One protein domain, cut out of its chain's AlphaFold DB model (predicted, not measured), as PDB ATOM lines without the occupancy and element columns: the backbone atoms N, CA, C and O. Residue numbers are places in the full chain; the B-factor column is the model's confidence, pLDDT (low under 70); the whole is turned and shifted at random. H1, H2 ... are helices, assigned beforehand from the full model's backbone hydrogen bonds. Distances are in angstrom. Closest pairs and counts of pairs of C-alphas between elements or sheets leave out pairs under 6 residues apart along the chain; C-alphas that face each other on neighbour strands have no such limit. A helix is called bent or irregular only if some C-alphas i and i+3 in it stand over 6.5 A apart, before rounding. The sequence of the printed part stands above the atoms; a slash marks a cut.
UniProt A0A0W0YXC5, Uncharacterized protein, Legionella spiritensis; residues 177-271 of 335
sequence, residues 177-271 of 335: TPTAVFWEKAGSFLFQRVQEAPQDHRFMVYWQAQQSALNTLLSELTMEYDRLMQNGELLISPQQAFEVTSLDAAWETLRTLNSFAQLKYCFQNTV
ATOM      1  N   THR A 177      75.269 136.654  97.268       88.38
ATOM      2  CA  THR A 177      75.768 135.285  97.045       88.38
ATOM      3  C   THR A 177      76.249 135.009  95.616       88.38
ATOM      4  O   THR A 177      77.339 134.444  95.491       88.38
ATOM      5  N   PRO A 178      75.527 135.386  94.541       90.94
ATOM      6  CA  PRO A 178      75.953 135.103  93.172       90.94
ATOM      7  C   PRO A 178      77.337 135.673  92.856       90.94
ATOM      8  O   PRO A 178      78.180 134.970  92.303       90.94
ATOM      9  N   THR A 179      77.604 136.905  93.295       90.12
ATOM     10  CA  THR A 179      78.905 137.559  93.104       90.12
ATOM     11  C   THR A 179      80.012 136.853  93.892       90.12
ATOM     12  O   THR A 179      81.077 136.580  93.341       90.12
ATOM     13  N   ALA A 180      79.771 136.467  95.152       86.44
ATOM     14  CA  ALA A 180      80.762 135.712  95.925       86.44
ATOM     15  C   ALA A 180      81.057 134.326  95.334       86.44
ATOM     16  O   ALA A 180      82.210 133.904  95.316       86.44
ATOM     17  N   VAL A 181      80.040 133.612  94.843       88.31
ATOM     18  CA  VAL A 181      80.226 132.298  94.204       88.31
ATOM     19  C   VAL A 181      80.999 132.430  92.894       88.31
ATOM     20  O   VAL A 181      81.882 131.617  92.629       88.31
ATOM     21  N   PHE A 182      80.712 133.466  92.103       92.12
ATOM     22  CA  PHE A 182      81.449 133.768  90.878       92.12
ATOM     23  C   PHE A 182      82.947 133.971  91.159       92.12
ATOM     24  O   PHE A 182      83.794 133.308  90.557       92.12
ATOM     25  N   TRP A 183      83.280 134.825  92.132       89.50
ATOM     26  CA  TRP A 183      84.673 135.126  92.475       89.50
ATOM     27  C   TRP A 183      85.394 133.991  93.212       89.50
ATOM     28  O   TRP A 183      86.602 133.841  93.035       89.50
ATOM     29  N   GLU A 184      84.682 133.148  93.967       87.12
ATOM     30  CA  GLU A 184      85.268 131.998  94.674       87.12
ATOM     31  C   GLU A 184      85.948 131.026  93.709       87.12
ATOM     32  O   GLU A 184      87.033 130.535  94.003       87.12
ATOM     33  N   LYS A 185      85.377 130.796  92.524       90.25
ATOM     34  CA  LYS A 185      85.970 129.895  91.522       90.25
ATOM     35  C   LYS A 185      87.354 130.355  91.076       90.25
ATOM     36  O   LYS A 185      88.300 129.566  91.046       90.25
ATOM     37  N   ALA A 186      87.479 131.643  90.757       89.88
ATOM     38  CA  ALA A 186      88.756 132.245  90.394       89.88
ATOM     39  C   ALA A 186      89.712 132.301  91.595       89.88
ATOM     40  O   ALA A 186      90.893 131.973  91.460       89.88
ATOM     41  N   GLY A 187      89.201 132.663  92.774       87.62
ATOM     42  CA  GLY A 187      89.967 132.731  94.018       87.62
ATOM     43  C   GLY A 187      90.589 131.387  94.388       87.62
ATOM     44  O   GLY A 187      91.804 131.302  94.556       87.62
ATOM     45  N   SER A 188      89.787 130.323  94.426       84.19
ATOM     46  CA  SER A 188      90.217 128.952  94.725       84.19
ATOM     47  C   SER A 188      91.248 128.437  93.720       84.19
ATOM     48  O   SER A 188      92.258 127.846  94.109       84.19
ATOM     49  N   PHE A 189      91.051 128.717  92.426       90.69
ATOM     50  CA  PHE A 189      92.018 128.360  91.390       90.69
ATOM     51  C   PHE A 189      93.374 129.037  91.616       90.69
ATOM     52  O   PHE A 189      94.412 128.366  91.597       90.69
ATOM     53  N   LEU A 190      93.376 130.356  91.835       88.88
ATOM     54  CA  LEU A 190      94.603 131.129  92.022       88.88
ATOM     55  C   LEU A 190      95.290 130.809  93.347       88.88
ATOM     56  O   LEU A 190      96.513 130.713  93.369       88.88
ATOM     57  N   PHE A 191      94.534 130.592  94.425       84.50
ATOM     58  CA  PHE A 191      95.080 130.261  95.739       84.50
ATOM     59  C   PHE A 191      95.982 129.027  95.684       84.50
ATOM     60  O   PHE A 191      97.137 129.087  96.111       84.50
ATOM     61  N   GLN A 192      95.491 127.934  95.090       85.69
ATOM     62  CA  GLN A 192      96.282 126.714  94.925       85.69
ATOM     63  C   GLN A 192      97.578 126.995  94.149       85.69
ATOM     64  O   GLN A 192      98.658 126.541  94.522       85.69
ATOM     65  N   ARG A 193      97.493 127.811  93.097       90.81
ATOM     66  CA  ARG A 193      98.643 128.112  92.236       90.81
ATOM     67  C   ARG A 193      99.651 129.039  92.893       90.81
ATOM     68  O   ARG A 193     100.846 128.880  92.680       90.81
ATOM     69  N   VAL A 194      99.206 129.958  93.747       88.25
ATOM     70  CA  VAL A 194     100.097 130.761  94.595       88.25
ATOM     71  C   VAL A 194     100.899 129.864  95.541       88.25
ATOM     72  O   VAL A 194     102.081 130.123  95.744       88.25
ATOM     73  N   GLN A 195     100.298 128.814  96.107       85.06
ATOM     74  CA  GLN A 195     101.009 127.904  97.016       85.06
ATOM     75  C   GLN A 195     102.081 127.068  96.307       85.06
ATOM     76  O   GLN A 195     103.125 126.780  96.889       85.06
ATOM     77  N   GLU A 196     101.821 126.681  95.061       90.38
ATOM     78  CA  GLU A 196     102.676 125.776  94.288       90.38
ATOM     79  C   GLU A 196     103.717 126.507  93.417       90.38
ATOM     80  O   GLU A 196     104.705 125.901  92.992       90.38
ATOM     81  N   ALA A 197     103.513 127.796  93.129       90.94
ATOM     82  CA  ALA A 197     104.332 128.544  92.181       90.94
ATOM     83  C   ALA A 197     105.794 128.733  92.650       90.94
ATOM     84  O   ALA A 197     106.044 129.200  93.767       90.94
ATOM     85  N   PRO A 198     106.790 128.482  91.773       93.38
ATOM     86  CA  PRO A 198     108.177 128.858  92.028       93.38
ATOM     87  C   PRO A 198     108.335 130.376  92.169       93.38
ATOM     88  O   PRO A 198     107.740 131.143  91.417       93.38
ATOM     89  N   GLN A 199     109.206 130.812  93.081       95.19
ATOM     90  CA  GLN A 199     109.501 132.235  93.319       95.19
ATOM     91  C   GLN A 199     110.702 132.751  92.503       95.19
ATOM     92  O   GLN A 199     111.215 133.836  92.758       95.19
ATOM     93  N   ASP A 200     111.175 131.960  91.543       93.12
ATOM     94  CA  ASP A 200     112.371 132.227  90.746       93.12
ATOM     95  C   ASP A 200     112.069 132.181  89.237       93.12
ATOM     96  O   ASP A 200     110.914 132.150  88.810       93.12
ATOM     97  N   HIS A 201     113.120 132.170  88.412       94.19
ATOM     98  CA  HIS A 201     113.042 132.136  86.948       94.19
ATOM     99  C   HIS A 201     112.187 130.987  86.377       94.19
ATOM    100  O   HIS A 201     111.732 131.074  85.238       94.19
ATOM    101  N   ARG A 202     111.921 129.923  87.149       96.50
ATOM    102  CA  ARG A 202     111.061 128.803  86.735       96.50
ATOM    103  C   ARG A 202     109.574 129.156  86.732       96.50
ATOM    104  O   ARG A 202     108.783 128.386  86.189       96.50
ATOM    105  N   PHE A 203     109.184 130.302  87.298       97.62
ATOM    106  CA  PHE A 203     107.794 130.756  87.339       97.62
ATOM    107  C   PHE A 203     107.134 130.752  85.957       97.62
ATOM    108  O   PHE A 203     106.026 130.249  85.818       97.62
ATOM    109  N   MET A 204     107.818 131.258  84.925       97.25
ATOM    110  CA  MET A 204     107.237 131.353  83.580       97.25
ATOM    111  C   MET A 204     106.864 129.982  83.013       97.25
ATOM    112  O   MET A 204     105.780 129.822  82.459       97.25
ATOM    113  N   VAL A 205     107.726 128.979  83.206       97.50
ATOM    114  CA  VAL A 205     107.462 127.597  82.776       97.50
ATOM    115  C   VAL A 205     106.275 127.018  83.545       97.50
ATOM    116  O   VAL A 205     105.388 126.407  82.951       97.50
ATOM    117  N   TYR A 206     106.229 127.254  84.860       97.56
ATOM    118  CA  TYR A 206     105.106 126.848  85.699       97.56
ATOM    119  C   TYR A 206     103.789 127.481  85.231       97.56
ATOM    120  O   TYR A 206     102.815 126.764  85.013       97.56
ATOM    121  N   TRP A 207     103.760 128.801  85.035       97.25
ATOM    122  CA  TRP A 207     102.549 129.527  84.665       97.25
ATOM    123  C   TRP A 207     102.072 129.168  83.259       97.25
ATOM    124  O   TRP A 207     100.874 128.989  83.044       97.25
ATOM    125  N   GLN A 208     102.996 128.958  82.318       96.88
ATOM    126  CA  GLN A 208     102.672 128.465  80.983       96.88
ATOM    127  C   GLN A 208     102.000 127.084  81.033       96.88
ATOM    128  O   GLN A 208     101.034 126.848  80.308       96.88
ATOM    129  N   ALA A 209     102.438 126.196  81.932       97.12
ATOM    130  CA  ALA A 209     101.787 124.903  82.144       97.12
ATOM    131  C   ALA A 209     100.365 125.028  82.731       97.12
ATOM    132  O   ALA A 209      99.536 124.145  82.512       97.12
ATOM    133  N   GLN A 210     100.048 126.131  83.423       97.00
ATOM    134  CA  GLN A 210      98.703 126.389  83.957       97.00
ATOM    135  C   GLN A 210      97.723 126.942  82.914       97.00
ATOM    136  O   GLN A 210      96.516 126.923  83.159       97.00
ATOM    137  N   GLN A 211      98.201 127.407  81.753       96.88
ATOM    138  CA  GLN A 211      97.384 128.144  80.779       96.88
ATOM    139  C   GLN A 211      96.167 127.360  80.285       96.88
ATOM    140  O   GLN A 211      95.094 127.935  80.144       96.88
ATOM    141  N   SER A 212      96.292 126.047  80.058       97.25
ATOM    142  CA  SER A 212      95.142 125.235  79.628       97.25
ATOM    143  C   SER A 212      94.042 125.219  80.689       97.25
ATOM    144  O   SER A 212      92.883 125.455  80.365       97.25
ATOM    145  N   ALA A 213      94.403 124.978  81.953       97.25
ATOM    146  CA  ALA A 213      93.443 124.942  83.052       97.25
ATOM    147  C   ALA A 213      92.846 126.332  83.320       97.25
ATOM    148  O   ALA A 213      91.653 126.450  83.589       97.25
ATOM    149  N   LEU A 214      93.665 127.384  83.193       96.88
ATOM    150  CA  LEU A 214      93.213 128.767  83.289       96.88
ATOM    151  C   LEU A 214      92.183 129.073  82.198       96.88
ATOM    152  O   LEU A 214      91.108 129.564  82.503       96.88
ATOM    153  N   ASN A 215      92.460 128.736  80.939       97.38
ATOM    154  CA  ASN A 215      91.537 129.007  79.838       97.38
ATOM    155  C   ASN A 215      90.198 128.271  79.987       97.38
ATOM    156  O   ASN A 215      89.163 128.859  79.679       97.38
ATOM    157  N   THR A 216      90.196 127.038  80.504       97.81
ATOM    158  CA  THR A 216      88.951 126.332  80.851       97.81
ATOM    159  C   THR A 216      88.144 127.113  81.887       97.81
ATOM    160  O   THR A 216      86.981 127.427  81.640       97.81
ATOM    161  N   LEU A 217      88.773 127.512  82.998       97.06
ATOM    162  CA  LEU A 217      88.123 128.316  84.033       97.06
ATOM    163  C   LEU A 217      87.585 129.644  83.482       97.06
ATOM    164  O   LEU A 217      86.453 130.020  83.771       97.06
ATOM    165  N   LEU A 218      88.377 130.367  82.688       96.88
ATOM    166  CA  LEU A 218      87.967 131.656  82.129       96.88
ATOM    167  C   LEU A 218      86.782 131.506  81.166       96.88
ATOM    168  O   LEU A 218      85.915 132.377  81.127       96.88
ATOM    169  N   SER A 219      86.701 130.395  80.429       96.62
ATOM    170  CA  SER A 219      85.535 130.084  79.597       96.62
ATOM    171  C   SER A 219      84.285 129.848  80.446       96.62
ATOM    172  O   SER A 219      83.219 130.361  80.111       96.62
ATOM    173  N   GLU A 220      84.400 129.103  81.549       96.31
ATOM    174  CA  GLU A 220      83.293 128.881  82.490       96.31
ATOM    175  C   GLU A 220      82.813 130.191  83.120       96.31
ATOM    176  O   GLU A 220      81.618 130.484  83.112       96.31
ATOM    177  N   LEU A 221      83.749 131.015  83.595       96.38
ATOM    178  CA  LEU A 221      83.449 132.330  84.155       96.38
ATOM    179  C   LEU A 221      82.839 133.272  83.117       96.38
ATOM    180  O   LEU A 221      81.976 134.060  83.464       96.38
ATOM    181  N   THR A 222      83.228 133.193  81.844       96.75
ATOM    182  CA  THR A 222      82.621 134.024  80.791       96.75
ATOM    183  C   THR A 222      81.148 133.665  80.582       96.75
ATOM    184  O   THR A 222      80.301 134.555  80.556       96.75
ATOM    185  N   MET A 223      80.813 132.371  80.534       94.38
ATOM    186  CA  MET A 223      79.414 131.933  80.425       94.38
ATOM    187  C   MET A 223      78.576 132.369  81.636       94.38
ATOM    188  O   MET A 223      77.424 132.780  81.491       94.38
ATOM    189  N   GLU A 224      79.143 132.288  82.842       95.38
ATOM    190  CA  GLU A 224      78.458 132.742  84.054       95.38
ATOM    191  C   GLU A 224      78.343 134.257  84.141       95.38
ATOM    192  O   GLU A 224      77.309 134.752  84.581       95.38
ATOM    193  N   TYR A 225      79.371 134.981  83.701       96.12
ATOM    194  CA  TYR A 225      79.385 136.435  83.636       96.12
ATOM    195  C   TYR A 225      78.209 136.943  82.802       96.12
ATOM    196  O   TYR A 225      77.431 137.753  83.302       96.12
ATOM    197  N   ASP A 226      78.018 136.422  81.586       92.00
ATOM    198  CA  ASP A 226      76.928 136.863  80.712       92.00
ATOM    199  C   ASP A 226      75.560 136.623  81.361       92.00
ATOM    200  O   ASP A 226      74.712 137.518  81.382       92.00
ATOM    201  N   ARG A 227      75.364 135.442  81.963       95.12
ATOM    202  CA  ARG A 227      74.121 135.093  82.664       95.12
ATOM    203  C   ARG A 227      73.859 136.012  83.861       95.12
ATOM    204  O   ARG A 227      72.751 136.518  84.017       95.12
ATOM    205  N   LEU A 228      74.857 136.207  84.723       94.75
ATOM    206  CA  LEU A 228      74.721 137.007  85.942       94.75
ATOM    207  C   LEU A 228      74.531 138.493  85.621       94.75
ATOM    208  O   LEU A 228      73.721 139.154  86.264       94.75
ATOM    209  N   MET A 229      75.227 139.013  84.608       92.00
ATOM    210  CA  MET A 229      75.061 140.391  84.145       92.00
ATOM    211  C   MET A 229      73.668 140.635  83.561       92.00
ATOM    212  O   MET A 229      73.058 141.653  83.876       92.00
ATOM    213  N   GLN A 230      73.132 139.706  82.758       90.56
ATOM    214  CA  GLN A 230      71.766 139.806  82.218       90.56
ATOM    215  C   GLN A 230      70.702 139.844  83.319       90.56
ATOM    216  O   GLN A 230      69.712 140.563  83.190       90.56
ATOM    217  N   ASN A 231      70.926 139.110  84.410       91.31
ATOM    218  CA  ASN A 231      70.025 139.076  85.557       91.31
ATOM    219  C   ASN A 231      70.247 140.228  86.557       91.31
ATOM    220  O   ASN A 231      69.481 140.349  87.509       91.31
ATOM    221  N   GLY A 232      71.291 141.048  86.388       89.44
ATOM    222  CA  GLY A 232      71.674 142.065  87.374       89.44
ATOM    223  C   GLY A 232      72.210 141.489  88.695       89.44
ATOM    224  O   GLY A 232      72.167 142.163  89.718       89.44
ATOM    225  N   GLU A 233      72.706 140.250  88.689       91.31
ATOM    226  CA  GLU A 233      73.159 139.508  89.880       91.31
ATOM    227  C   GLU A 233      74.667 139.678  90.163       91.31
ATOM    228  O   GLU A 233      75.156 139.281  91.225       91.31
ATOM    229  N   LEU A 234      75.428 140.237  89.211       92.19
ATOM    230  CA  LEU A 234      76.865 140.478  89.358       92.19
ATOM    231  C   LEU A 234      77.139 141.912  89.824       92.19
ATOM    232  O   LEU A 234      77.094 142.856  89.041       92.19
ATOM    233  N   LEU A 235      77.460 142.057  91.107       88.88
ATOM    234  CA  LEU A 235      77.669 143.341  91.783       88.88
ATOM    235  C   LEU A 235      79.058 143.933  91.528       88.88
ATOM    236  O   LEU A 235      79.229 145.150  91.570       88.88
ATOM    237  N   ILE A 236      80.051 143.078  91.269       88.56
ATOM    238  CA  ILE A 236      81.390 143.495  90.856       88.56
ATOM    239  C   ILE A 236      81.834 142.660  89.651       88.56
ATOM    240  O   ILE A 236      81.991 141.437  89.733       88.56
ATOM    241  N   SER A 237      81.996 143.323  88.510       92.56
ATOM    242  CA  SER A 237      82.405 142.684  87.262       92.56
ATOM    243  C   SER A 237      83.924 142.484  87.194       92.56
ATOM    244  O   SER A 237      84.674 143.208  87.859       92.56
ATOM    245  N   PRO A 238      84.425 141.553  86.361       94.50
ATOM    246  CA  PRO A 238      85.856 141.438  86.086       94.50
ATOM    247  C   PRO A 238      86.482 142.752  85.609       94.50
ATOM    248  O   PRO A 238      87.577 143.099  86.031       94.50
ATOM    249  N   GLN A 239      85.774 143.535  84.798       94.06
ATOM    250  CA  GLN A 239      86.229 144.847  84.339       94.06
ATOM    251  C   GLN A 239      86.470 145.811  85.501       94.06
ATOM    252  O   GLN A 239      87.499 146.477  85.544       94.06
ATOM    253  N   GLN A 240      85.543 145.854  86.462       91.62
ATOM    254  CA  GLN A 240      85.680 146.687  87.655       91.62
ATOM    255  C   GLN A 240      86.811 146.193  88.558       91.62
ATOM    256  O   GLN A 240      87.618 146.996  89.007       91.62
ATOM    257  N   ALA A 241      86.890 144.883  88.794       89.25
ATOM    258  CA  ALA A 241      87.912 144.280  89.646       89.25
ATOM    259  C   ALA A 241      89.337 144.486  89.108       89.25
ATOM    260  O   ALA A 241      90.254 144.764  89.876       89.25
ATOM    261  N   PHE A 242      89.523 144.343  87.795       91.56
ATOM    262  CA  PHE A 242      90.819 144.496  87.132       91.56
ATOM    263  C   PHE A 242      91.094 145.931  86.657       91.56
ATOM    264  O   PHE A 242      92.169 146.182  86.121       91.56
ATOM    265  N   GLU A 243      90.151 146.858  86.851       92.56
ATOM    266  CA  GLU A 243      90.242 148.257  86.408       92.56
ATOM    267  C   GLU A 243      90.515 148.395  84.896       92.56
ATOM    268  O   GLU A 243      91.318 149.208  84.439       92.56
ATOM    269  N   VAL A 244      89.816 147.589  84.096       95.50
ATOM    270  CA  VAL A 244      89.939 147.533  82.631       95.50
ATOM    271  C   VAL A 244      88.594 147.757  81.946       95.50
ATOM    272  O   VAL A 244      87.534 147.699  82.562       95.50
ATOM    273  N   THR A 245      88.617 148.013  80.640       93.00
ATOM    274  CA  THR A 245      87.418 148.398  79.876       93.00
ATOM    275  C   THR A 245      86.636 147.224  79.287       93.00
ATOM    276  O   THR A 245      85.484 147.405  78.898       93.00
ATOM    277  N   SER A 246      87.220 146.026  79.207       95.50
ATOM    278  CA  SER A 246      86.572 144.847  78.621       95.50
ATOM    279  C   SER A 246      86.854 143.572  79.412       95.50
ATOM    280  O   SER A 246      87.866 143.459  80.103       95.50
ATOM    281  N   LEU A 247      85.941 142.602  79.298       95.44
ATOM    282  CA  LEU A 247      86.088 141.286  79.921       95.44
ATOM    283  C   LEU A 247      87.351 140.574  79.416       95.44
ATOM    284  O   LEU A 247      88.128 140.050  80.210       95.44
ATOM    285  N   ASP A 248      87.601 140.638  78.107       96.50
ATOM    286  CA  ASP A 248      88.795 140.053  77.495       96.50
ATOM    287  C   ASP A 248      90.087 140.654  78.052       96.50
ATOM    288  O   ASP A 248      91.039 139.916  78.290       96.50
ATOM    289  N   ALA A 249      90.123 141.964  78.323       96.69
ATOM    290  CA  ALA A 249      91.287 142.604  78.936       96.69
ATOM    291  C   ALA A 249      91.522 142.129  80.382       96.69
ATOM    292  O   ALA A 249      92.671 141.957  80.799       96.69
ATOM    293  N   ALA A 250      90.453 141.864  81.143       96.06
ATOM    294  CA  ALA A 250      90.565 141.319  82.499       96.06
ATOM    295  C   ALA A 250      91.161 139.903  82.459       96.06
ATOM    296  O   ALA A 250      92.113 139.581  83.170       96.06
ATOM    297  N   TRP A 251      90.656 139.071  81.551       96.56
ATOM    298  CA  TRP A 251      91.155 137.719  81.311       96.56
ATOM    299  C   TRP A 251      92.583 137.691  80.784       96.56
ATOM    300  O   TRP A 251      93.384 136.867  81.227       96.56
ATOM    301  N   GLU A 252      92.945 138.626  79.914       96.69
ATOM    302  CA  GLU A 252      94.309 138.734  79.411       96.69
ATOM    303  C   GLU A 252      95.303 139.123  80.508       96.69
ATOM    304  O   GLU A 252      96.422 138.609  80.539       96.69
ATOM    305  N   THR A 253      94.876 139.933  81.479       95.19
ATOM    306  CA  THR A 253      95.695 140.253  82.658       95.19
ATOM    307  C   THR A 253      96.069 138.990  83.442       95.19
ATOM    308  O   THR A 253      97.211 138.849  83.875       95.19
ATOM    309  N   LEU A 254      95.151 138.023  83.575       94.12
ATOM    310  CA  LEU A 254      95.443 136.730  84.208       94.12
ATOM    311  C   LEU A 254      96.345 135.841  83.345       94.12
ATOM    312  O   LEU A 254      97.255 135.194  83.867       94.12
ATOM    313  N   ARG A 255      96.128 135.799  82.028       95.75
ATOM    314  CA  ARG A 255      96.951 134.973  81.128       95.75
ATOM    315  C   ARG A 255      98.406 135.421  81.111       95.75
ATOM    316  O   ARG A 255      99.297 134.574  81.104       95.75
ATOM    317  N   THR A 256      98.643 136.728  81.167       95.88
ATOM    318  CA  THR A 256      99.959 137.347  80.935       95.88
ATOM    319  C   THR A 256     100.815 137.550  82.187       95.88
ATOM    320  O   THR A 256     101.902 138.125  82.088       95.88
ATOM    321  N   LEU A 257     100.385 137.053  83.355       95.38
ATOM    322  CA  LEU A 257     101.185 137.110  84.585       95.38
ATOM    323  C   LEU A 257     102.576 136.501  84.358       95.38
ATOM    324  O   LEU A 257     102.708 135.368  83.896       95.38
ATOM    325  N   ASN A 258     103.623 137.251  84.709       96.00
ATOM    326  CA  ASN A 258     105.005 136.909  84.362       96.00
ATOM    327  C   ASN A 258     105.939 136.686  85.563       96.00
ATOM    328  O   ASN A 258     107.123 136.387  85.400       96.00
ATOM    329  N   SER A 259     105.420 136.825  86.782       96.25
ATOM    330  CA  SER A 259     106.178 136.583  88.008       96.25
ATOM    331  C   SER A 259     105.291 136.095  89.150       96.25
ATOM    332  O   SER A 259     104.096 136.399  89.215       96.25
ATOM    333  N   PHE A 260     105.908 135.411  90.119       93.75
ATOM    334  CA  PHE A 260     105.250 135.041  91.374       93.75
ATOM    335  C   PHE A 260     104.663 136.260  92.094       93.75
ATOM    336  O   PHE A 260     103.559 136.187  92.629       93.75
ATOM    337  N   ALA A 261     105.374 137.392  92.077       92.25
ATOM    338  CA  ALA A 261     104.907 138.631  92.690       92.25
ATOM    339  C   ALA A 261     103.592 139.119  92.064       92.25
ATOM    340  O   ALA A 261     102.678 139.484  92.797       92.25
ATOM    341  N   GLN A 262     103.466 139.064  90.734       94.31
ATOM    342  CA  GLN A 262     102.228 139.421  90.041       94.31
ATOM    343  C   GLN A 262     101.094 138.428  90.316       94.31
ATOM    344  O   GLN A 262      99.976 138.859  90.577       94.31
ATOM    345  N   LEU A 263     101.369 137.117  90.325       91.81
ATOM    346  CA  LEU A 263     100.366 136.105  90.679       91.81
ATOM    347  C   LEU A 263      99.846 136.308  92.105       91.81
ATOM    348  O   LEU A 263      98.637 136.351  92.333       91.81
ATOM    349  N   LYS A 264     100.762 136.483  93.060       86.31
ATOM    350  CA  LYS A 264     100.425 136.754  94.456       86.31
ATOM    351  C   LYS A 264      99.649 138.063  94.590       86.31
ATOM    352  O   LYS A 264      98.651 138.083  95.301       86.31
ATOM    353  N   TYR A 265     100.065 139.122  93.897       86.25
ATOM    354  CA  TYR A 265      99.348 140.394  93.896       86.25
ATOM    355  C   TYR A 265      97.934 140.238  93.336       86.25
ATOM    356  O   TYR A 265      96.992 140.683  93.976       86.25
ATOM    357  N   CYS A 266      97.767 139.568  92.197       87.56
ATOM    358  CA  CYS A 266      96.458 139.355  91.584       87.56
ATOM    359  C   CYS A 266      95.533 138.536  92.495       87.56
ATOM    360  O   CYS A 266      94.373 138.893  92.690       87.56
ATOM    361  N   PHE A 267      96.049 137.482  93.133       84.31
ATOM    362  CA  PHE A 267      95.284 136.744  94.132       84.31
ATOM    363  C   PHE A 267      94.917 137.627  95.333       84.31
ATOM    364  O   PHE A 267      93.747 137.734  95.666       84.31
ATOM    365  N   GLN A 268      95.881 138.288  95.973       76.62
ATOM    366  CA  GLN A 268      95.636 139.006  97.228       76.62
ATOM    367  C   GLN A 268      94.866 140.313  97.050       76.62
ATOM    368  O   GLN A 268      94.111 140.683  97.943       76.62
ATOM    369  N   ASN A 269      95.079 141.015  95.934       76.00
ATOM    370  CA  ASN A 269      94.644 142.398  95.747       76.00
ATOM    371  C   ASN A 269      93.585 142.588  94.650       76.00
ATOM    372  O   ASN A 269      93.042 143.687  94.525       76.00
ATOM    373  N   THR A 270      93.277 141.542  93.883       81.94
ATOM    374  CA  THR A 270      92.264 141.590  92.822       81.94
ATOM    375  C   THR A 270      91.205 140.523  93.058       81.94
ATOM    376  O   THR A 270      90.098 140.844  93.450       81.94
ATOM    377  N   VAL A 271      91.533 139.243  92.895       83.12
ATOM    378  CA  VAL A 271      90.534 138.163  92.871       83.12
ATOM    379  C   VAL A 271      90.125 137.716  94.279       83.12
ATOM    380  O   VAL A 271      88.946 137.707  94.623       83.12
TER     381      VAL A 271
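Overview. This is residues 177 to 271 of the 335 residues of an uncharacterized protein of Legionella spiritensis (UniProt A0A0W0YXC5). A long helical hairpin, H1 and H2, runs the length of an elongated body, and three shorter helices cover one side of it. H5 packs along H1, H4 lies by a middle stretch of H2, and the small H3 packs on H4. The printed part has 95 residues with five named helices, H1 to H5 in that order, and no named strand; its class is all helix, and the helix packing is mostly aligned, at shallow tilts. It is compact, with a radius of gyration of the C-alphas of 13.3 A, and spans 43 by 22 by 22 A.

Along the chain. Find C-alpha 177 at (75.768, 135.285, 97.045); from there H1, residues 177 to 196, runs 28.7 A, with a kink of 31 degrees near residue 186. Next look at C-alpha 203 at (107.794, 130.756, 87.339), where H2, residues 203 to 230, begins its 37.5 A. H2 has a kink of 48 degrees near residue 210 and is irregular: C-alphas 209 and 212 are 7.1 A apart. Then come H3, residues 238 to 242, 5.9 A long, and H4, residues 247 to 255, 12.6 A long. H5, residues 260 to 271, runs 15.1 A to C-alpha 271 at (90.534, 138.163, 92.871) and is only just irregular: C-alphas 268 and 271 are 6.8 A apart.

Arrangement. Begin with the hairpin of H1 and H2, which run opposite ways at a shallow tilt of 2 degrees. They touch through residues 178 to 186 of H1 and 217 to 228 of H2 alone, the closest C-alphas being those of Phe 182 and Leu 221, 7.2 A apart. H5 touches H1, opposite ways at a shallow tilt of 14 degrees; look at the closest C-alphas, Gly 187 and Val 271, 5.6 A apart. H4 only just touches H2, with 3 pairs of C-alphas within 8 A, the closest Gln 211 and Arg 255 at 6.9 A. H3 touches H4, where the closest C-alphas, of Phe 242 and Ala 250, are 5.6 A apart. H3 only just touches H5, with 3 pairs within 8 A, through residues 270 to 271 of H5 alone; the closest C-alphas, of Ala 241 and Thr 270, are 6.0 A apart. H1 is apart from H3 and H4. Each O i to N i+4 pair is within hydrogen-bond range in H3 and H4, against 14 of 16 in H1, 22 of 24 in H2 and 7 of 8 in H5.

Size, cuts and confidence. Look for the two C-alphas farthest apart at His 201 and Asn 231, 43.6 A from each other. The printed part has no cut. The links H3 to H4 and H4 to H5 are tight, and H1 to H2 and H2 to H3 are short. The mean pLDDT of the printed part is 92.4, and no printed residue is under 70.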